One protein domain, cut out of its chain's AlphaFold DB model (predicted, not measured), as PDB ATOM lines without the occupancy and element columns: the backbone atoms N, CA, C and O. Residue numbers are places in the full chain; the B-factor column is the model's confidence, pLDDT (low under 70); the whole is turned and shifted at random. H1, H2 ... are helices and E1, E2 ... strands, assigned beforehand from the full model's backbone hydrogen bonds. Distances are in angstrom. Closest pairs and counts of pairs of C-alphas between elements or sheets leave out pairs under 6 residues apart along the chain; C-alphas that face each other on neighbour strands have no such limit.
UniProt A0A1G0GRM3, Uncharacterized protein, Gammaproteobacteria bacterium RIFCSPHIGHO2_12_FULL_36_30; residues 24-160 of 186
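Overview. This is residues 24 to 160 of the 186 residues of an uncharacterized protein of Gammaproteobacteria bacterium RIFCSPHIGHO2_12_FULL_36_30 (UniProt A0A1G0GRM3). Two strongly twisted sheets lie face to face as a sandwich, E3 E2 E5 E6 E7 on one side and E4 E1 E9 E8 on the other, their strands at 22 degrees to each other. The short helix H1 is on the larger sheet and only grazes the smaller one, while long loops, residues 80 to 102 and 149 to 160, extend the body at one end. The printed part has 137 residues, with named elements in the order E1 E2 E3 E4 E5 E6 E7 H1 E8 E9; under half of the residues are in them, and the class is mostly strand. The larger sheet is all antiparallel, the smaller mixed. The whole is compact, with a radius of gyration of the C-alphas of 14.7 A, yet elongated, spanning 47 by 27 by 24 A.

Arrangement. Start in the larger sheet at E5, residues 74 to 79. Its antiparallel neighbour E2, residues 43 to 48, has N 47 and O 75 at 2.8 A. E2 also has the edge strand E3, residues 51 to 55, as an antiparallel neighbour, and the two form a hairpin; look at N 55 and O 44, 2.7 A apart. E5, E6, residues 103 to 107, and E7, residues 113 to 118, form a meander, each strand the antiparallel neighbour of the one before; find N 76 and O 103 at 2.8 A, then N 104 and O 117 at 2.9 A. In the other sheet, E1, residues 24 to 30, is parallel to E9, residues 141 to 148, with N 28 and O 144 at 2.8 A. E8, residues 131 to 138, makes a hairpin with E9, N 145 and O 134 being 2.8 A apart. E4, residues 64 to 66, is antiparallel to E1, with N 25 and O 64 at 2.8 A. Between the sheets, the closest C-alphas of E1 and E3 are Asn 29 and Val 55, 6.3 A apart. H1, residues 127 to 130, has a height of 6.1 A over the larger sheet, over none of its strands; it is too short for an O i to N i+4 pair.

Along the chain. Find C-alpha 24 at (190.356, 78.147, 174.015), where E1 begins its 19.4 A. E8 runs 20.8 A. E9 runs 22.0 A and ends at C-alpha 148, (182.785, 85.957, 152.581).

Size, cuts and confidence. The C-alphas farthest apart, Ala 88 and Ser 139, are 49.4 A from each other. The printed part has no cut. The links E1 to E2 and E5 to E6 are long. Look for pLDDT under 70 at residues 36 to 40, 86 to 96 and 122 to 123.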
ATOM      1  N   GLN A  24     191.414  77.149 173.891       96.06
ATOM      2  CA  GLN A  24     190.356  78.147 174.015       96.06
ATOM      3  C   GLN A  24     190.123  78.789 172.648       96.06
ATOM      4  O   GLN A  24     191.066  79.292 172.036       96.06
ATOM      5  N   PHE A  25     188.884  78.798 172.166       97.81
ATOM      6  CA  PHE A  25     188.560  79.311 170.843       97.81
ATOM      7  C   PHE A  25     187.252  80.103 170.800       97.81
ATOM      8  O   PHE A  25     186.377  79.953 171.653       97.81
ATOM      9  N   VAL A  26     187.124  80.939 169.771       98.31
ATOM     10  CA  VAL A  26     185.889  81.629 169.377       98.31
ATOM     11  C   VAL A  26     185.682  81.479 167.874       98.31
ATOM     12  O   VAL A  26     186.647  81.468 167.107       98.31
ATOM     13  N   VAL A  27     184.425  81.412 167.444       98.56
ATOM     14  CA  VAL A  27     184.054  81.470 166.028       98.56
ATOM     15  C   VAL A  27     183.526  82.864 165.717       98.56
ATOM     16  O   VAL A  27     182.523  83.305 166.279       98.56
ATOM     17  N   LYS A  28     184.202  83.562 164.809       98.50
ATOM     18  CA  LYS A  28     183.830  84.882 164.310       98.50
ATOM     19  C   LYS A  28     183.125  84.743 162.968       98.50
ATOM     20  O   LYS A  28     183.724  84.318 161.979       98.50
ATOM     21  N   ASN A  29     181.859  85.137 162.926       98.31
ATOM     22  CA  ASN A  29     181.083  85.184 161.699       98.31
ATOM     23  C   ASN A  29     181.233  86.566 161.046       98.31
ATOM     24  O   ASN A  29     180.532  87.513 161.393       98.31
ATOM     25  N   ASN A  30     182.146  86.672 160.082       98.00
ATOM     26  CA  ASN A  30     182.361  87.872 159.270       98.00
ATOM     27  C   ASN A  30     181.522  87.878 157.983       98.00
ATOM     28  O   ASN A  30     181.775  88.687 157.088       98.00
ATOM     29  N   LEU A  31     180.550  86.976 157.841       95.19
ATOM     30  CA  LEU A  31     179.661  87.009 156.692       95.19
ATOM     31  C   LEU A  31     178.716  88.215 156.794       95.19
ATOM     32  O   LEU A  31     178.261  88.558 157.891       95.19
ATOM     33  N   PRO A  32     178.383  88.862 155.663       91.69
ATOM     34  CA  PRO A  32     177.369  89.903 155.659       91.69
ATOM     35  C   PRO A  32     176.008  89.283 155.966       91.69
ATOM     36  O   PRO A  32     175.709  88.179 155.499       91.69
ATOM     37  N   ALA A  33     175.157  90.017 156.681       88.12
ATOM     38  CA  ALA A  33     173.760  89.631 156.809       88.12
ATOM     39  C   ALA A  33     173.143  89.463 155.414       88.12
ATOM     40  O   ALA A  33     173.373  90.275 154.512       88.12
ATOM     41  N   SER A  34     172.380  88.390 155.236       81.44
ATOM     42  CA  SER A  34     171.617  88.158 154.017       81.44
ATOM     43  C   SER A  34     170.136  88.193 154.351       81.44
ATOM     44  O   SER A  34     169.672  87.448 155.202       81.44
ATOM     45  N   ASN A  35     169.390  89.051 153.668       72.75
ATOM     46  CA  ASN A  35     167.930  89.032 153.674       72.75
ATOM     47  C   ASN A  35     167.369  88.241 152.488       72.75
ATOM     48  O   ASN A  35     166.158  88.239 152.288       72.75
ATOM     49  N   ALA A  36     168.237  87.605 151.690       68.56
ATOM     50  CA  ALA A  36     167.810  86.880 150.506       68.56
ATOM     51  C   ALA A  36     166.758  85.831 150.886       68.56
ATOM     52  O   ALA A  36     165.725  85.730 150.229       68.56
ATOM     53  N   CYS A  37     167.006  85.081 151.967       68.81
ATOM     54  CA  CYS A  37     166.199  83.937 152.363       68.81
ATOM     55  C   CYS A  37     165.699  84.094 153.801       68.81
ATOM     56  O   CYS A  37     166.518  84.230 154.699       68.81
ATOM     57  N   ILE A  38     164.385  83.991 154.043       63.59
ATOM     58  CA  ILE A  38     163.784  84.159 155.386       63.59
ATOM     59  C   ILE A  38     164.286  83.137 156.425       63.59
ATOM     60  O   ILE A  38     164.396  83.458 157.602       63.59
ATOM     61  N   ASN A  39     164.635  81.929 155.965       60.38
ATOM     62  CA  ASN A  39     165.244  80.858 156.768       60.38
ATOM     63  C   ASN A  39     166.754  80.706 156.505       60.38
ATOM     64  O   ASN A  39     167.376  79.762 156.984       60.38
ATOM     65  N   GLY A  40     167.328  81.591 155.689       65.75
ATOM     66  CA  GLY A  40     168.768  81.745 155.533       65.75
ATOM     67  C   GLY A  40     169.204  83.039 156.206       65.75
ATOM     68  O   GLY A  40     168.429  83.710 156.882       65.75
ATOM     69  N   GLY A  41     170.466  83.395 156.044       82.00
ATOM     70  CA  GLY A  41     170.925  84.664 156.596       82.00
ATOM     71  C   GLY A  41     172.411  84.773 156.805       82.00
ATOM     72  O   GLY A  41     172.840  85.760 157.387       82.00
ATOM     73  N   ASN A  42     173.187  83.788 156.343       90.88
ATOM     74  CA  ASN A  42     174.614  83.682 156.620       90.88
ATOM     75  C   ASN A  42     174.928  83.608 158.123       90.88
ATOM     76  O   ASN A  42     176.016  83.996 158.548       90.88
ATOM     77  N   SER A  43     173.998  83.120 158.951       94.12
ATOM     78  CA  SER A  43     174.377  82.690 160.296       94.12
ATOM     79  C   SER A  43     175.286  81.464 160.188       94.12
ATOM     80  O   SER A  43     175.184  80.685 159.240       94.12
ATOM     81  N   VAL A  44     176.189  81.301 161.147       95.94
ATOM     82  CA  VAL A  44     177.132  80.181 161.185       95.94
ATOM     83  C   VAL A  44     176.779  79.305 162.368       95.94
ATOM     84  O   VAL A  44     176.874  79.760 163.503       95.94
ATOM     85  N   THR A  45     176.391  78.061 162.124       96.25
ATOM     86  CA  THR A  45     176.350  77.051 163.183       96.25
ATOM     87  C   THR A  45     177.687  76.332 163.206       96.25
ATOM     88  O   THR A  45     178.172  75.907 162.160       96.25
ATOM     89  N   PHE A  46     178.287  76.190 164.381       96.69
ATOM     90  CA  PHE A  46     179.461  75.345 164.545       96.69
ATOM     91  C   PHE A  46     179.210  74.242 165.567       96.69
ATOM     92  O   PHE A  46     178.380  74.398 166.464       96.69
ATOM     93  N   PHE A  47     179.938  73.139 165.413       96.00
ATOM     94  CA  PHE A  47     179.767  71.903 166.166       96.00
ATOM     95  C   PHE A  47     181.103  71.454 166.749       96.00
ATOM     96  O   PHE A  47     182.112  71.442 166.046       96.00
ATOM     97  N   VAL A  48     181.102  71.048 168.017       94.50
ATOM     98  CA  VAL A  48     182.248  70.413 168.678       94.50
ATOM     99  C   VAL A  48     181.729  69.282 169.556       94.50
ATOM    100  O   VAL A  48     181.026  69.514 170.544       94.50
ATOM    101  N   GLY A  49     182.039  68.040 169.179       89.94
ATOM    102  CA  GLY A  49     181.419  66.864 169.788       89.94
ATOM    103  C   GLY A  49     179.893  66.910 169.641       89.94
ATOM    104  O   GLY A  49     179.379  67.020 168.533       89.94
ATOM    105  N   SER A  50     179.168  66.844 170.759       89.31
ATOM    106  CA  SER A  50     177.701  66.968 170.807       89.31
ATOM    107  C   SER A  50     177.196  68.401 171.017       89.31
ATOM    108  O   SER A  50     175.988  68.623 171.060       89.31
ATOM    109  N   SER A  51     178.099  69.372 171.187       92.44
ATOM    110  CA  SER A  51     177.738  70.774 171.408       92.44
ATOM    111  C   SER A  51     177.642  71.528 170.090       92.44
ATOM    112  O   SER A  51     178.443  71.304 169.183       92.44
ATOM    113  N   GLN A  52     176.703  72.469 170.012       95.38
ATOM    114  CA  GLN A  52     176.577  73.388 168.885       95.38
ATOM    115  C   GLN A  52     176.255  74.805 169.362       95.38
ATOM    116  O   GLN A  52     175.585  74.982 170.381       95.38
ATOM    117  N   GLN A  53     176.677  75.810 168.598       96.81
ATOM    118  CA  GLN A  53     176.202  77.185 168.753       96.81
ATOM    119  C   GLN A  53     175.978  77.826 167.383       96.81
ATOM    120  O   GLN A  53     176.715  77.552 166.437       96.81
ATOM    121  N   THR A  54     174.988  78.715 167.291       96.69
ATOM    122  CA  THR A  54     174.728  79.523 166.093       96.69
ATOM    123  C   THR A  54     175.159  80.965 166.335       96.69
ATOM    124  O   THR A  54     174.710  81.610 167.279       96.69
ATOM    125  N   VAL A  55     176.014  81.478 165.456       97.25
ATOM    126  CA  VAL A  55     176.576  82.828 165.491       97.25
ATOM    127  C   VAL A  55     175.906  83.681 164.407       97.25
ATOM    128  O   VAL A  55     176.044  83.373 163.215       97.25
ATOM    129  N   PRO A  56     175.189  84.760 164.772       95.69
ATOM    130  CA  PRO A  56     174.615  85.687 163.802       95.69
ATOM    131  C   PRO A  56     175.682  86.356 162.913       95.69
ATOM    132  O   PRO A  56     176.844  86.452 163.319       95.69
ATOM    133  N   PRO A  57     175.309  86.851 161.720       95.25
ATOM    134  CA  PRO A  57     176.200  87.644 160.871       95.25
ATOM    135  C   PRO A  57     176.825  88.828 161.614       95.25
ATOM    136  O   PRO A  57     176.164  89.489 162.417       95.25
ATOM    137  N   GLY A  58     178.102  89.103 161.351       96.62
ATOM    138  CA  GLY A  58     178.852  90.199 161.972       96.62
ATOM    139  C   GLY A  58     179.147  90.025 163.468       96.62
ATOM    140  O   GLY A  58     179.631  90.963 164.098       96.62
ATOM    141  N   SER A  59     178.855  88.857 164.046       97.62
ATOM    142  CA  SER A  59     179.004  88.579 165.481       97.62
ATOM    143  C   SER A  59     180.076  87.517 165.759       97.62
ATOM    144  O   SER A  59     180.692  86.959 164.851       97.62
ATOM    145  N   SER A  60     180.339  87.245 167.037       98.00
ATOM    146  CA  SER A  60     181.237  86.171 167.487       98.00
ATOM    147  C   SER A  60     180.528  85.268 168.488       98.00
ATOM    148  O   SER A  60     179.618  85.711 169.187       98.00
ATOM    149  N   SER A  61     180.944  84.005 168.548       98.19
ATOM    150  CA  SER A  61     180.492  83.067 169.573       98.19
ATOM    151  C   SER A  61     180.981  83.474 170.963       98.19
ATOM    152  O   SER A  61     181.904  84.278 171.116       98.19
ATOM    153  N   THR A  62     180.427  82.835 171.991       96.81
ATOM    154  CA  THR A  62     181.101  82.793 173.294       96.81
ATOM    155  C   THR A  62     182.392  81.981 173.181       96.81
ATOM    156  O   THR A  62     182.478  81.074 172.348       96.81
ATOM    157  N   ALA A  63     183.380  82.268 174.030       95.31
ATOM    158  CA  ALA A  63     184.583  81.446 174.114       95.31
ATOM    159  C   ALA A  63     184.243  80.018 174.565       95.31
ATOM    160  O   ALA A  63     183.440  79.816 175.476       95.31
ATOM    161  N   MET A  64     184.873  79.039 173.928       94.94
ATOM    162  CA  MET A  64     184.756  77.615 174.231       94.94
ATOM    163  C   MET A  64     186.144  77.000 174.402       94.94
ATOM    164  O   MET A  64     187.139  77.603 174.014       94.94
ATOM    165  N   SER A  65     186.215  75.811 174.997       95.06
ATOM    166  CA  SER A  65     187.459  75.056 175.143       95.06
ATOM    167  C   SER A  65     187.246  73.618 174.689       95.06
ATOM    168  O   SER A  65     186.317  72.965 175.165       95.06
ATOM    169  N   ALA A  66     188.064  73.145 173.750       95.06
ATOM    170  CA  ALA A  66     188.014  71.771 173.253       95.06
ATOM    171  C   ALA A  66     189.327  71.368 172.580       95.06
ATOM    172  O   ALA A  66     190.080  72.224 172.122       95.06
ATOM    173  N   ASP A  67     189.597  70.066 172.492       95.00
ATOM    174  CA  ASP A  67     190.658  69.551 171.624       95.00
ATOM    175  C   ASP A  67     190.131  69.475 170.186       95.00
ATOM    176  O   ASP A  67     189.203  68.721 169.890       95.00
ATOM    177  N   LEU A  68     190.705  70.298 169.307       96.00
ATOM    178  CA  LEU A  68     190.354  70.372 167.889       96.00
ATOM    179  C   LEU A  68     191.441  69.754 166.996       96.00
ATOM    180  O   LEU A  68     191.343  69.841 165.775       96.00
ATOM    181  N   SER A  69     192.487  69.152 167.571       95.56
ATOM    182  CA  SER A  69     193.709  68.769 166.846       95.56
ATOM    183  C   SER A  69     193.529  67.611 165.860       95.56
ATOM    184  O   SER A  69     194.373  67.404 164.984       95.56
ATOM    185  N   GLN A  70     192.426  66.872 165.984       95.38
ATOM    186  CA  GLN A  70     192.072  65.692 165.197       95.38
ATOM    187  C   GLN A  70     190.651  65.847 164.643       95.38
ATOM    188  O   GLN A  70     189.806  66.496 165.259       95.38
ATOM    189  N   LEU A  71     190.358  65.206 163.508       95.31
ATOM    190  CA  LEU A  71     188.986  65.121 163.000       95.31
ATOM    191  C   LEU A  71     188.113  64.250 163.937       95.31
ATOM    192  O   LEU A  71     188.616  63.269 164.486       95.31
ATOM    193  N   PRO A  72     186.821  64.581 164.140       92.06
ATOM    194  CA  PRO A  72     186.036  65.558 163.378       92.06
ATOM    195  C   PRO A  72     186.334  67.025 163.713       92.06
ATOM    196  O   PRO A  72     185.926  67.893 162.955       92.06
ATOM    197  N   GLY A  73     187.063  67.306 164.797       94.88
ATOM    198  CA  GLY A  73     187.490  68.655 165.159       94.88
ATOM    199  C   GLY A  73     186.318  69.628 165.300       94.88
ATOM    200  O   GLY A  73     185.356  69.355 166.021       94.88
ATOM    201  N   LEU A  74     186.419  70.769 164.619       96.81
ATOM    202  CA  LEU A  74     185.389  71.801 164.544       96.81
ATOM    203  C   LEU A  74     184.557  71.637 163.268       96.81
ATOM    204  O   LEU A  74     185.080  71.806 162.168       96.81
ATOM    205  N   GLY A  75     183.254  71.413 163.414       96.94
ATOM    206  CA  GLY A  75     182.311  71.499 162.301       96.94
ATOM    207  C   GLY A  75     181.828  72.918 162.084       96.94
ATOM    208  O   GLY A  75     181.455  73.578 163.047       96.94
ATOM    209  N   ILE A  76     181.799  73.387 160.837       97.00
ATOM    210  CA  ILE A  76     181.281  74.707 160.459       97.00
ATOM    211  C   ILE A  76     180.237  74.543 159.359       97.00
ATOM    212  O   ILE A  76     180.515  73.981 158.300       97.00
ATOM    213  N   GLN A  77     179.059  75.104 159.604       94.81
ATOM    214  CA  GLN A  77     177.921  75.163 158.698       94.81
ATOM    215  C   GLN A  77     177.498  76.622 158.518       94.81
ATOM    216  O   GLN A  77     177.079  77.282 159.470       94.81
ATOM    217  N   VAL A  78     177.564  77.135 157.288       93.88
ATOM    218  CA  VAL A  78     176.892  78.392 156.928       93.88
ATOM    219  C   VAL A  78     175.444  78.072 156.582       93.88
ATOM    220  O   VAL A  78     175.177  77.308 155.650       93.88
ATOM    221  N   ASN A  79     174.521  78.672 157.335       90.25
ATOM    222  CA  ASN A  79     173.083  78.481 157.185       90.25
ATOM    223  C   ASN A  79     172.549  79.357 156.049       90.25
ATOM    224  O   ASN A  79     172.292  80.562 156.206       90.25
ATOM    225  N   ASN A  80     172.417  78.739 154.882       86.56
ATOM    226  CA  ASN A  80     171.818  79.331 153.701       86.56
ATOM    227  C   ASN A  80     171.402  78.237 152.709       86.56
ATOM    228  O   ASN A  80     171.812  77.092 152.849       86.56
ATOM    229  N   TRP A  81     170.610  78.583 151.695       83.44
ATOM    230  CA  TRP A  81     170.090  77.609 150.734       83.44
ATOM    231  C   TRP A  81     171.013  77.476 149.524       83.44
ATOM    232  O   TRP A  81     170.860  78.197 148.536       83.44
ATOM    233  N   TYR A  82     171.969  76.550 149.599       83.56
ATOM    234  CA  TYR A  82     172.892  76.242 148.509       83.56
ATOM    235  C   TYR A  82     172.467  74.972 147.776       83.56
ATOM    236  O   TYR A  82     172.084  73.969 148.379       83.56
ATOM    237  N   TRP A  83     172.551  74.995 146.450       81.31
ATOM    238  CA  TRP A  83     172.331  73.796 145.652       81.31
ATOM    239  C   TRP A  83     173.511  72.828 145.806       81.31
ATOM    240  O   TRP A  83     174.646  73.201 145.539       81.31
ATOM    241  N   ILE A  84     173.269  71.565 146.145       77.50
ATOM    242  CA  ILE A  84     174.336  70.547 146.227       77.50
ATOM    243  C   ILE A  84     174.410  69.668 144.970       77.50
ATOM    244  O   ILE A  84     175.447  69.089 144.671       77.50
ATOM    245  N   GLN A  85     173.313  69.592 144.208       71.31
ATOM    246  CA  GLN A  85     173.182  68.788 142.987       71.31
ATOM    247  C   GLN A  85     172.092  69.356 142.057       71.31
ATOM    248  O   GLN A  85     171.212  70.082 142.542       71.31
ATOM    249  N   PRO A  86     172.101  69.033 140.747       65.88
ATOM    250  CA  PRO A  86     171.048  69.451 139.824       65.88
ATOM    251  C   PRO A  86     169.635  68.996 140.264       65.88
ATOM    252  O   PRO A  86     169.488  67.907 140.817       65.88
ATOM    253  N   PRO A  87     168.566  69.764 139.964       55.81
ATOM    254  CA  PRO A  87     167.173  69.538 140.373       55.81
ATOM    255  C   PRO A  87     166.528  68.326 139.688       55.81
ATOM    256  O   PRO A  87     165.346  68.070 139.882       55.81
ATOM    257  N   ALA A  88     167.297  67.573 138.893       47.84
ATOM    258  CA  ALA A  88     166.879  66.311 138.289       47.84
ATOM    259  C   ALA A  88     166.678  65.192 139.329       47.84
ATOM    260  O   ALA A  88     166.030  64.191 139.031       47.84
ATOM    261  N   VAL A  89     167.184  65.368 140.555       47.62
ATOM    262  CA  VAL A  89     166.742  64.585 141.712       47.62
ATOM    263  C   VAL A  89     165.595  65.372 142.348       47.62
ATOM    264  O   VAL A  89     165.847  66.495 142.800       47.62
ATOM    265  N   PRO A  90     164.346  64.853 142.381       47.81
ATOM    266  CA  PRO A  90     163.273  65.519 143.109       47.81
ATOM    267  C   PRO A  90     163.789  65.824 144.517       47.81
ATOM    268  O   PRO A  90     164.514  64.984 145.049       47.81
ATOM    269  N   PRO A  91     163.482  66.995 145.104       50.00
ATOM    270  CA  PRO A  91     163.928  67.381 146.442       50.00
ATOM    271  C   PRO A  91     163.391  66.376 147.478       50.00
ATOM    272  O   PRO A  91     162.347  66.557 148.098       50.00
ATOM    273  N   GLN A  92     164.070  65.239 147.572       44.00
ATOM    274  CA  GLN A  92     163.720  64.059 148.336       44.00
ATOM    275  C   GLN A  92     164.566  64.043 149.599       44.00
ATOM    276  O   GLN A  92     165.672  64.570 149.649       44.00
ATOM    277  N   LYS A  93     163.990  63.414 150.623       48.06
ATOM    278  CA  LYS A  93     164.365  63.413 152.045       48.06
ATOM    279  C   LYS A  93     165.850  63.215 152.392       48.06
ATOM    280  O   LYS A  93     166.194  63.416 153.551       48.06
ATOM    281  N   SER A  94     166.714  62.798 151.465       52.41
ATOM    282  CA  SER A  94     168.160  62.710 151.683       52.41
ATOM    283  C   SER A  94     168.924  62.464 150.364       52.41
ATOM    284  O   SER A  94     168.620  61.485 149.683       52.41
ATOM    285  N   PRO A  95     169.943  63.269 150.013       58.88
ATOM    286  CA  PRO A  95     170.323  64.512 150.673       58.88
ATOM    287  C   PRO A  95     169.316  65.631 150.383       58.88
ATOM    288  O   PRO A  95     168.757  65.713 149.290       58.88
ATOM    289  N   GLN A  96     169.092  66.487 151.377       68.44
ATOM    290  CA  GLN A  96     168.282  67.689 151.219       68.44
ATOM    291  C   GLN A  96     168.903  68.580 150.128       68.44
ATOM    292  O   GLN A  96     170.121  68.687 150.038       68.44
ATOM    293  N   ASN A  97     168.091  69.159 149.239       72.12
ATOM    294  CA  ASN A  97     168.591  69.989 148.142       72.12
ATOM    295  C   ASN A  97     167.545  71.049 147.745       72.12
ATOM    296  O   ASN A  97     166.452  70.663 147.318       72.12
ATOM    297  N   PRO A  98     167.844  72.356 147.858       79.06
ATOM    298  CA  PRO A  98     169.060  72.945 148.440       79.06
ATOM    299  C   PRO A  98     169.205  72.670 149.945       79.06
ATOM    300  O   PRO A  98     168.227  72.319 150.605       79.06
ATOM    301  N   ASP A  99     170.411  72.862 150.481       81.31
ATOM    302  CA  ASP A  99     170.745  72.661 151.897       81.31
ATOM    303  C   ASP A  99     171.804  73.671 152.375       81.31
ATOM    304  O   ASP A  99     172.383  74.415 151.576       81.31
ATOM    305  N   ASN A 100     172.055  73.685 153.681       87.50
ATOM    306  CA  ASN A 100     173.160  74.415 154.287       87.50
ATOM    307  C   ASN A 100     174.511  73.859 153.815       87.50
ATOM    308  O   ASN A 100     174.612  72.739 153.313       87.50
ATOM    309  N   SER A 101     175.574  74.640 153.995       91.50
ATOM    310  CA  SER A 101     176.937  74.116 153.822       91.50
ATOM    311  C   SER A 101     177.388  73.315 155.045       91.50
ATOM    312  O   SER A 101     176.800  73.436 156.117       91.50
ATOM    313  N   GLY A 102     178.440  72.515 154.919       93.56
ATOM    314  CA  GLY A 102     179.032  71.827 156.055       93.56
ATOM    315  C   GLY A 102     180.430  71.299 155.766       93.56
ATOM    316  O   GLY A 102     180.676  70.665 154.739       93.56
ATOM    317  N   GLU A 103     181.339  71.498 156.715       95.50
ATOM    318  CA  GLU A 103     182.704  70.979 156.650       95.50
ATOM    319  C   GLU A 103     183.314  70.846 158.048       95.50
ATOM    320  O   GLU A 103     182.930  71.569 158.967       95.50
ATOM    321  N   GLN A 104     184.249  69.911 158.201       96.56
ATOM    322  CA  GLN A 104     184.995  69.654 159.430       96.56
ATOM    323  C   GLN A 104     186.433  70.154 159.305       96.56
ATOM    324  O   GLN A 104     187.071  69.928 158.276       96.56
ATOM    325  N   PHE A 105     186.971  70.723 160.381       97.56
ATOM    326  CA  PHE A 105     188.327  71.262 160.443       97.56
ATOM    327  C   PHE A 105     189.076  70.729 161.664       97.56
ATOM    328  O   PHE A 105     188.623  70.883 162.797       97.56
ATOM    329  N   ALA A 106     190.259  70.161 161.438       97.62
ATOM    330  CA  ALA A 106     191.237  69.939 162.495       97.62
ATOM    331  C   ALA A 106     192.094  71.204 162.658       97.62
ATOM    332  O   ALA A 106     192.584  71.756 161.668       97.62
ATOM    333  N   ILE A 107     192.263  71.669 163.894       97.50
ATOM    334  CA  ILE A 107     192.984  72.892 164.254       97.50
ATOM    335  C   ILE A 107     193.961  72.563 165.381       97.50
ATOM    336  O   ILE A 107     193.562  72.092 166.445       97.50
ATOM    337  N   ASN A 108     195.251  72.811 165.157       95.56
ATOM    338  CA  ASN A 108     196.273  72.547 166.167       95.56
ATOM    339  C   ASN A 108     196.318  73.632 167.264       95.56
ATOM    340  O   ASN A 108     195.655  74.667 167.197       95.56
ATOM    341  N   ASN A 109     197.160  73.412 168.273       92.75
ATOM    342  CA  ASN A 109     197.344  74.317 169.413       92.75
ATOM    343  C   ASN A 109     197.917  75.702 169.057       92.75
ATOM    344  O   ASN A 109     197.765  76.640 169.834       92.75
ATOM    345  N   ASN A 110     198.525  75.854 167.881       94.81
ATOM    346  CA  ASN A 110     198.982  77.143 167.361       94.81
ATOM    347  C   ASN A 110     197.871  77.888 166.601       94.81
ATOM    348  O   ASN A 110     198.136  78.906 165.967       94.81
ATOM    349  N   CYS A 111     196.629  77.391 166.673       97.25
ATOM    350  CA  CYS A 111     195.471  77.896 165.946       97.25
ATOM    351  C   CYS A 111     195.681  77.889 164.423       97.25
ATOM    352  O   CYS A 111     195.338  78.842 163.730       97.25
ATOM    353  N   VAL A 112     196.262  76.806 163.902       97.50
ATOM    354  CA  VAL A 112     196.444  76.579 162.463       97.50
ATOM    355  C   VAL A 112     195.556  75.421 162.032       97.50
ATOM    356  O   VAL A 112     195.561  74.369 162.671       97.50
ATOM    357  N   ILE A 113     194.815  75.604 160.938       97.94
ATOM    358  CA  ILE A 113     194.041  74.528 160.310       97.94
ATOM    359  C   ILE A 113     195.028  73.508 159.730       97.94
ATOM    360  O   ILE A 113     195.835  73.842 158.865       97.94
ATOM    361  N   THR A 114     194.978  72.270 160.216       97.69
ATOM    362  CA  THR A 114     195.891  71.180 159.827       97.69
ATOM    363  C   THR A 114     195.218  70.094 158.999       97.69
ATOM    364  O   THR A 114     195.903  69.280 158.385       97.69
ATOM    365  N   GLY A 115     193.888  70.072 158.963       97.25
ATOM    366  CA  GLY A 115     193.135  69.095 158.193       97.25
ATOM    367  C   GLY A 115     191.710  69.552 157.944       97.25
ATOM    368  O   GLY A 115     191.161  70.353 158.701       97.25
ATOM    369  N   LYS A 116     191.119  69.019 156.876       96.81
ATOM    370  CA  LYS A 116     189.722  69.238 156.521       96.81
ATOM    371  C   LYS A 116     189.079  67.940 156.052       96.81
ATOM    372  O   LYS A 116     189.754  67.077 155.491       96.81
ATOM    373  N   SER A 117     187.780  67.803 156.272       94.81
ATOM    374  CA  SER A 117     186.970  66.742 155.671       94.81
ATOM    375  C   SER A 117     185.552  67.240 155.440       94.81
ATOM    376  O   SER A 117     185.115  68.165 156.118       94.81
ATOM    377  N   ALA A 118     184.809  66.602 154.534       91.00
ATOM    378  CA  ALA A 118     183.380  66.870 154.385       91.00
ATOM    379  C   ALA A 118     182.639  66.754 155.732       91.00
ATOM    380  O   ALA A 118     183.115  66.084 156.654       91.00
ATOM    381  N   ALA A 119     181.470  67.389 155.844       87.31
ATOM    382  CA  ALA A 119     180.621  67.235 157.020       87.31
ATOM    383  C   ALA A 119     180.371  65.749 157.329       87.31
ATOM    384  O   ALA A 119     180.045  64.963 156.441       87.31
ATOM    385  N   TRP A 120     180.526  65.355 158.595       84.19
ATOM    386  CA  TRP A 120     180.259  63.970 159.013       84.19
ATOM    387  C   TRP A 120     178.760  63.687 159.159       84.19
ATOM    388  O   TRP A 120     178.338  62.534 159.104       84.19
ATOM    389  N   PHE A 121     177.961  64.742 159.323       75.19
ATOM    390  CA  PHE A 121     176.506  64.697 159.358       75.19
ATOM    391  C   PHE A 121     175.948  65.702 158.352       75.19
ATOM    392  O   PHE A 121     176.480  66.800 158.208       75.19
ATOM    393  N   GLY A 122     174.867  65.328 157.669       69.31
ATOM    394  CA  GLY A 122     174.362  66.086 156.523       69.31
ATOM    395  C   GLY A 122     175.152  65.802 155.241       69.31
ATOM    396  O   GLY A 122     176.147  65.081 155.238       69.31
ATOM    397  N   LYS A 123     174.654  66.318 154.117       69.50
ATOM    398  CA  LYS A 123     175.268  66.177 152.784       69.50
ATOM    399  C   LYS A 123     175.272  67.523 152.044       69.50
ATOM    400  O   LYS A 123     175.051  67.576 150.838       69.50
ATOM    401  N   GLY A 124     175.481  68.593 152.808       77.81
ATOM    402  CA  GLY A 124     175.596  69.965 152.327       77.81
ATOM    403  C   GLY A 124     176.824  70.191 151.443       77.81
ATOM    404  O   GLY A 124     177.726  69.353 151.382       77.81
ATOM    405  N   ILE A 125     176.877  71.344 150.772       87.50
ATOM    406  CA  ILE A 125     178.086  71.760 150.050       87.50
ATOM    407  C   ILE A 125     179.218  72.040 151.046       87.50
ATOM    408  O   ILE A 125     178.957  72.497 152.156       87.50
ATOM    409  N   GLN A 126     180.472  71.791 150.669       91.88
ATOM    410  CA  GLN A 126     181.609  72.131 151.527       91.88
ATOM    411  C   GLN A 126     181.641  73.632 151.824       91.88
ATOM    412  O   GLN A 126     181.378  74.468 150.956       91.88
ATOM    413  N   THR A 127     181.918  73.965 153.080       94.50
ATOM    414  CA  THR A 127     181.873  75.341 153.569       94.50
ATOM    415  C   THR A 127     182.992  76.187 152.962       94.50
ATOM    416  O   THR A 127     182.749  77.346 152.627       94.50
ATOM    417  N   ASP A 128     184.185  75.624 152.760       94.38
ATOM    418  CA  ASP A 128     185.324  76.320 152.153       94.38
ATOM    419  C   ASP A 128     185.103  76.744 150.684       94.38
ATOM    420  O   ASP A 128     185.745  77.678 150.200       94.38
ATOM    421  N   LEU A 129     184.141  76.134 149.987       92.06
ATOM    422  CA  LEU A 129     183.728  76.549 148.643       92.06
ATOM    423  C   LEU A 129     182.932  77.860 148.661       92.06
ATOM    424  O   LEU A 129     183.041  78.671 147.740       92.06
ATOM    425  N   ILE A 130     182.144  78.102 149.712       91.81
ATOM    426  CA  ILE A 130     181.226  79.254 149.813       91.81
ATOM    427  C   ILE A 130     181.678  80.329 150.800       91.81
ATOM    428  O   ILE A 130     181.074  81.403 150.868       91.81
ATOM    429  N   ALA A 131     182.724  80.067 151.574       95.50
ATOM    430  CA  ALA A 131     183.290  81.001 152.530       95.50
ATOM    431  C   ALA A 131     184.789  80.754 152.698       95.50
ATOM    432  O   ALA A 131     185.277  79.634 152.616       95.50
ATOM    433  N   ASN A 132     185.522  81.815 153.008       97.69
ATOM    434  CA  ASN A 132     186.911  81.711 153.425       97.69
ATOM    435  C   ASN A 132     186.957  81.352 154.912       97.69
ATOM    436  O   ASN A 132     186.516  82.142 155.751       97.69
ATOM    437  N   ILE A 133     187.509  80.182 155.232       98.31
ATOM    438  CA  ILE A 133     187.731  79.734 156.609       98.31
ATOM    439  C   ILE A 133     189.196  79.949 156.972       98.31
ATOM    440  O   ILE A 133     190.100  79.543 156.246       98.31
ATOM    441  N   SER A 134     189.439  80.602 158.104       98.50
ATOM    442  CA  SER A 134     190.791  80.832 158.620       98.50
ATOM    443  C   SER A 134     190.822  80.685 160.135       98.50
ATOM    444  O   SER A 134     189.801  80.853 160.798       98.50
ATOM    445  N   ALA A 135     191.991  80.375 160.683       98.25
ATOM    446  CA  ALA A 135     192.230  80.310 162.116       98.25
ATOM    447  C   ALA A 135     193.527  81.065 162.425       98.25
ATOM    448  O   ALA A 135     194.501  80.951 161.678       98.25
ATOM    449  N   ALA A 136     193.510  81.882 163.475       98.12
ATOM    450  CA  ALA A 136     194.689  82.592 163.953       98.12
ATOM    451  C   ALA A 136     194.615  82.826 165.464       98.12
ATOM    452  O   ALA A 136     193.550  83.102 166.021       98.12
ATOM    453  N   MET A 137     195.764  82.743 166.132       97.81
ATOM    454  CA  MET A 137     195.862  83.051 167.556       97.81
ATOM    455  C   MET A 137     195.755  84.565 167.776       97.81
ATOM    456  O   MET A 137     196.502  85.335 167.176       97.81
ATOM    457  N   SER A 138     194.860  84.996 168.665       97.38
ATOM    458  CA  SER A 138     194.691  86.399 169.052       97.38
ATOM    459  C   SER A 138     194.537  86.504 170.564       97.38
ATOM    460  O   SER A 138     193.572  85.998 171.130       97.38
ATOM    461  N   SER A 139     195.482  87.175 171.224       94.69
ATOM    462  CA  SER A 139     195.479  87.378 172.685       94.69
ATOM    463  C   SER A 139     195.308  86.085 173.502       94.69
ATOM    464  O   SER A 139     194.637  86.085 174.527       94.69
ATOM    465  N   GLY A 140     195.899  84.977 173.039       93.81
ATOM    466  CA  GLY A 140     195.810  83.667 173.700       93.81
ATOM    467  C   GLY A 140     194.554  82.850 173.372       93.81
ATOM    468  O   GLY A 140     194.451  81.712 173.820       93.81
ATOM    469  N   THR A 141     193.640  83.388 172.560       97.25
ATOM    470  CA  THR A 141     192.442  82.690 172.079       97.25
ATOM    471  C   THR A 141     192.590  82.352 170.603       97.25
ATOM    472  O   THR A 141     192.960  83.202 169.791       97.25
ATOM    473  N   CYS A 142     192.248  81.125 170.225       98.38
ATOM    474  CA  CYS A 142     192.162  80.741 168.826       98.38
ATOM    475  C   CYS A 142     190.908  81.349 168.181       98.38
ATOM    476  O   CYS A 142     189.782  81.007 168.538       98.38
ATOM    477  N   VAL A 143     191.082  82.273 167.237       98.62
ATOM    478  CA  VAL A 143     189.971  82.913 166.526       98.62
ATOM    479  C   VAL A 143     189.791  82.226 165.181       98.62
ATOM    480  O   VAL A 143     190.601  82.408 164.273       98.62
ATOM    481  N   ILE A 144     188.707  81.464 165.041       98.69
ATOM    482  CA  ILE A 144     188.285  80.904 163.759       98.69
ATOM    483  C   ILE A 144     187.377  81.917 163.073       98.69
ATOM    484  O   ILE A 144     186.330  82.274 163.606       98.69
ATOM    485  N   THR A 145     187.759  82.389 161.893       98.75
ATOM    486  CA  THR A 145     186.992  83.375 161.130       98.75
ATOM    487  C   THR A 145     186.351  82.730 159.911       98.75
ATOM    488  O   THR A 145     187.044  82.155 159.073       98.75
ATOM    489  N   VAL A 146     185.033  82.897 159.795       98.62
ATOM    490  CA  VAL A 146     184.241  82.575 158.603       98.62
ATOM    491  C   VAL A 146     183.970  83.878 157.856       98.62
ATOM    492  O   VAL A 146     183.223  84.723 158.346       98.62
ATOM    493  N   ALA A 147     184.603  84.079 156.703       98.12
ATOM    494  CA  ALA A 147     184.513  85.313 155.922       98.12
ATOM    495  C   ALA A 147     183.953  85.065 154.520       98.12
ATOM    496  O   ALA A 147     184.028  83.961 153.988       98.12
ATOM    497  N   SER A 148     183.388  86.103 153.902       94.81
ATOM    498  CA  SER A 148     182.785  85.957 152.581       94.81
ATOM    499  C   SER A 148     183.835  85.719 151.495       94.81
ATOM    500  O   SER A 148     184.908  86.324 151.523       94.81
ATOM    501  N   ASN A 149     183.480  84.915 150.499       92.19
ATOM    502  CA  ASN A 149     184.164  84.815 149.215       92.19
ATOM    503  C   ASN A 149     183.175  85.161 148.079       92.19
ATOM    504  O   ASN A 149     182.077  85.670 148.324       92.19
ATOM    505  N   SER A 150     183.555  84.901 146.828       87.94
ATOM    506  CA  SER A 150     182.709  85.194 145.666       87.94
ATOM    507  C   SER A 150     181.387  84.407 145.652       87.94
ATOM    508  O   SER A 150     180.374  84.927 145.183       87.94
ATOM    509  N   TYR A 151     181.368  83.214 146.251       87.94
ATOM    510  CA  TYR A 151     180.249  82.273 146.276       87.94
ATOM    511  C   TYR A 151     179.376  82.357 147.537       87.94
ATOM    512  O   TYR A 151     178.340  81.707 147.612       87.94
ATOM    513  N   THR A 152     179.695  83.194 148.526       87.62
ATOM    514  CA  THR A 152     178.888  83.304 149.761       87.62
ATOM    515  C   THR A 152     177.413  83.613 149.501       87.62
ATOM    516  O   THR A 152     176.534  83.132 150.213       87.62
ATOM    517  N   LYS A 153     177.125  84.404 148.464       79.88
ATOM    518  CA  LYS A 153     175.760  84.783 148.066       79.88
ATOM    519  C   LYS A 153     175.189  83.903 146.950       79.88
ATOM    520  O   LYS A 153     174.137  84.223 146.403       79.88
ATOM    521  N   ALA A 154     175.864  82.808 146.615       79.56
ATOM    522  CA  ALA A 154     175.485  81.886 145.556       79.56
ATOM    523  C   ALA A 154     174.305  80.967 145.950       79.56
ATOM    524  O   ALA A 154     174.369  79.749 145.820       79.56
ATOM    525  N   VAL A 155     173.234  81.554 146.485       79.81
ATOM    526  CA  VAL A 155     172.063  80.842 147.014       79.81
ATOM    527  C   VAL A 155     171.017  80.609 145.927       79.81
ATOM    528  O   VAL A 155     171.079  81.208 144.846       79.81
ATOM    529  N   THR A 156     170.031  79.763 146.222       78.12
ATOM    530  CA  THR A 156     168.941  79.451 145.296       78.12
ATOM    531  C   THR A 156     168.154  80.694 144.845       78.12
ATOM    532  O   THR A 156     167.953  81.643 145.621       78.12
ATOM    533  N   PRO A 157     167.667  80.722 143.586       72.38
ATOM    534  CA  PRO A 157     166.788  81.789 143.111       72.38
ATOM    535  C   PRO A 157     165.557  81.946 144.008       72.38
ATOM    536  O   PRO A 157     164.957  80.955 144.424       72.38
ATOM    537  N   ASN A 158     165.188  83.191 144.324       73.31
ATOM    538  CA  ASN A 158     164.050  83.531 145.191       73.31
ATOM    539  C   ASN A 158     164.047  82.830 146.559       73.31
ATOM    540  O   ASN A 158     163.002  82.768 147.207       73.31
ATOM    541  N   CYS A 159     165.187  82.278 146.987       71.88
ATOM    542  CA  CYS A 159     165.326  81.565 148.249       71.88
ATOM    543  C   CYS A 159     164.267  80.497 148.474       71.88
ATOM    544  O   CYS A 159     163.706  80.336 149.561       71.88
ATOM    545  N   CYS A 160     163.997  79.777 147.395       75.19
ATOM    546  CA  CYS A 160     163.196  78.584 147.441       75.19
ATOM    547  C   CYS A 160     163.873  77.521 148.327       75.19
ATOM    548  O   CYS A 160     165.098  77.510 148.492       75.19
TER     549      CYS A 160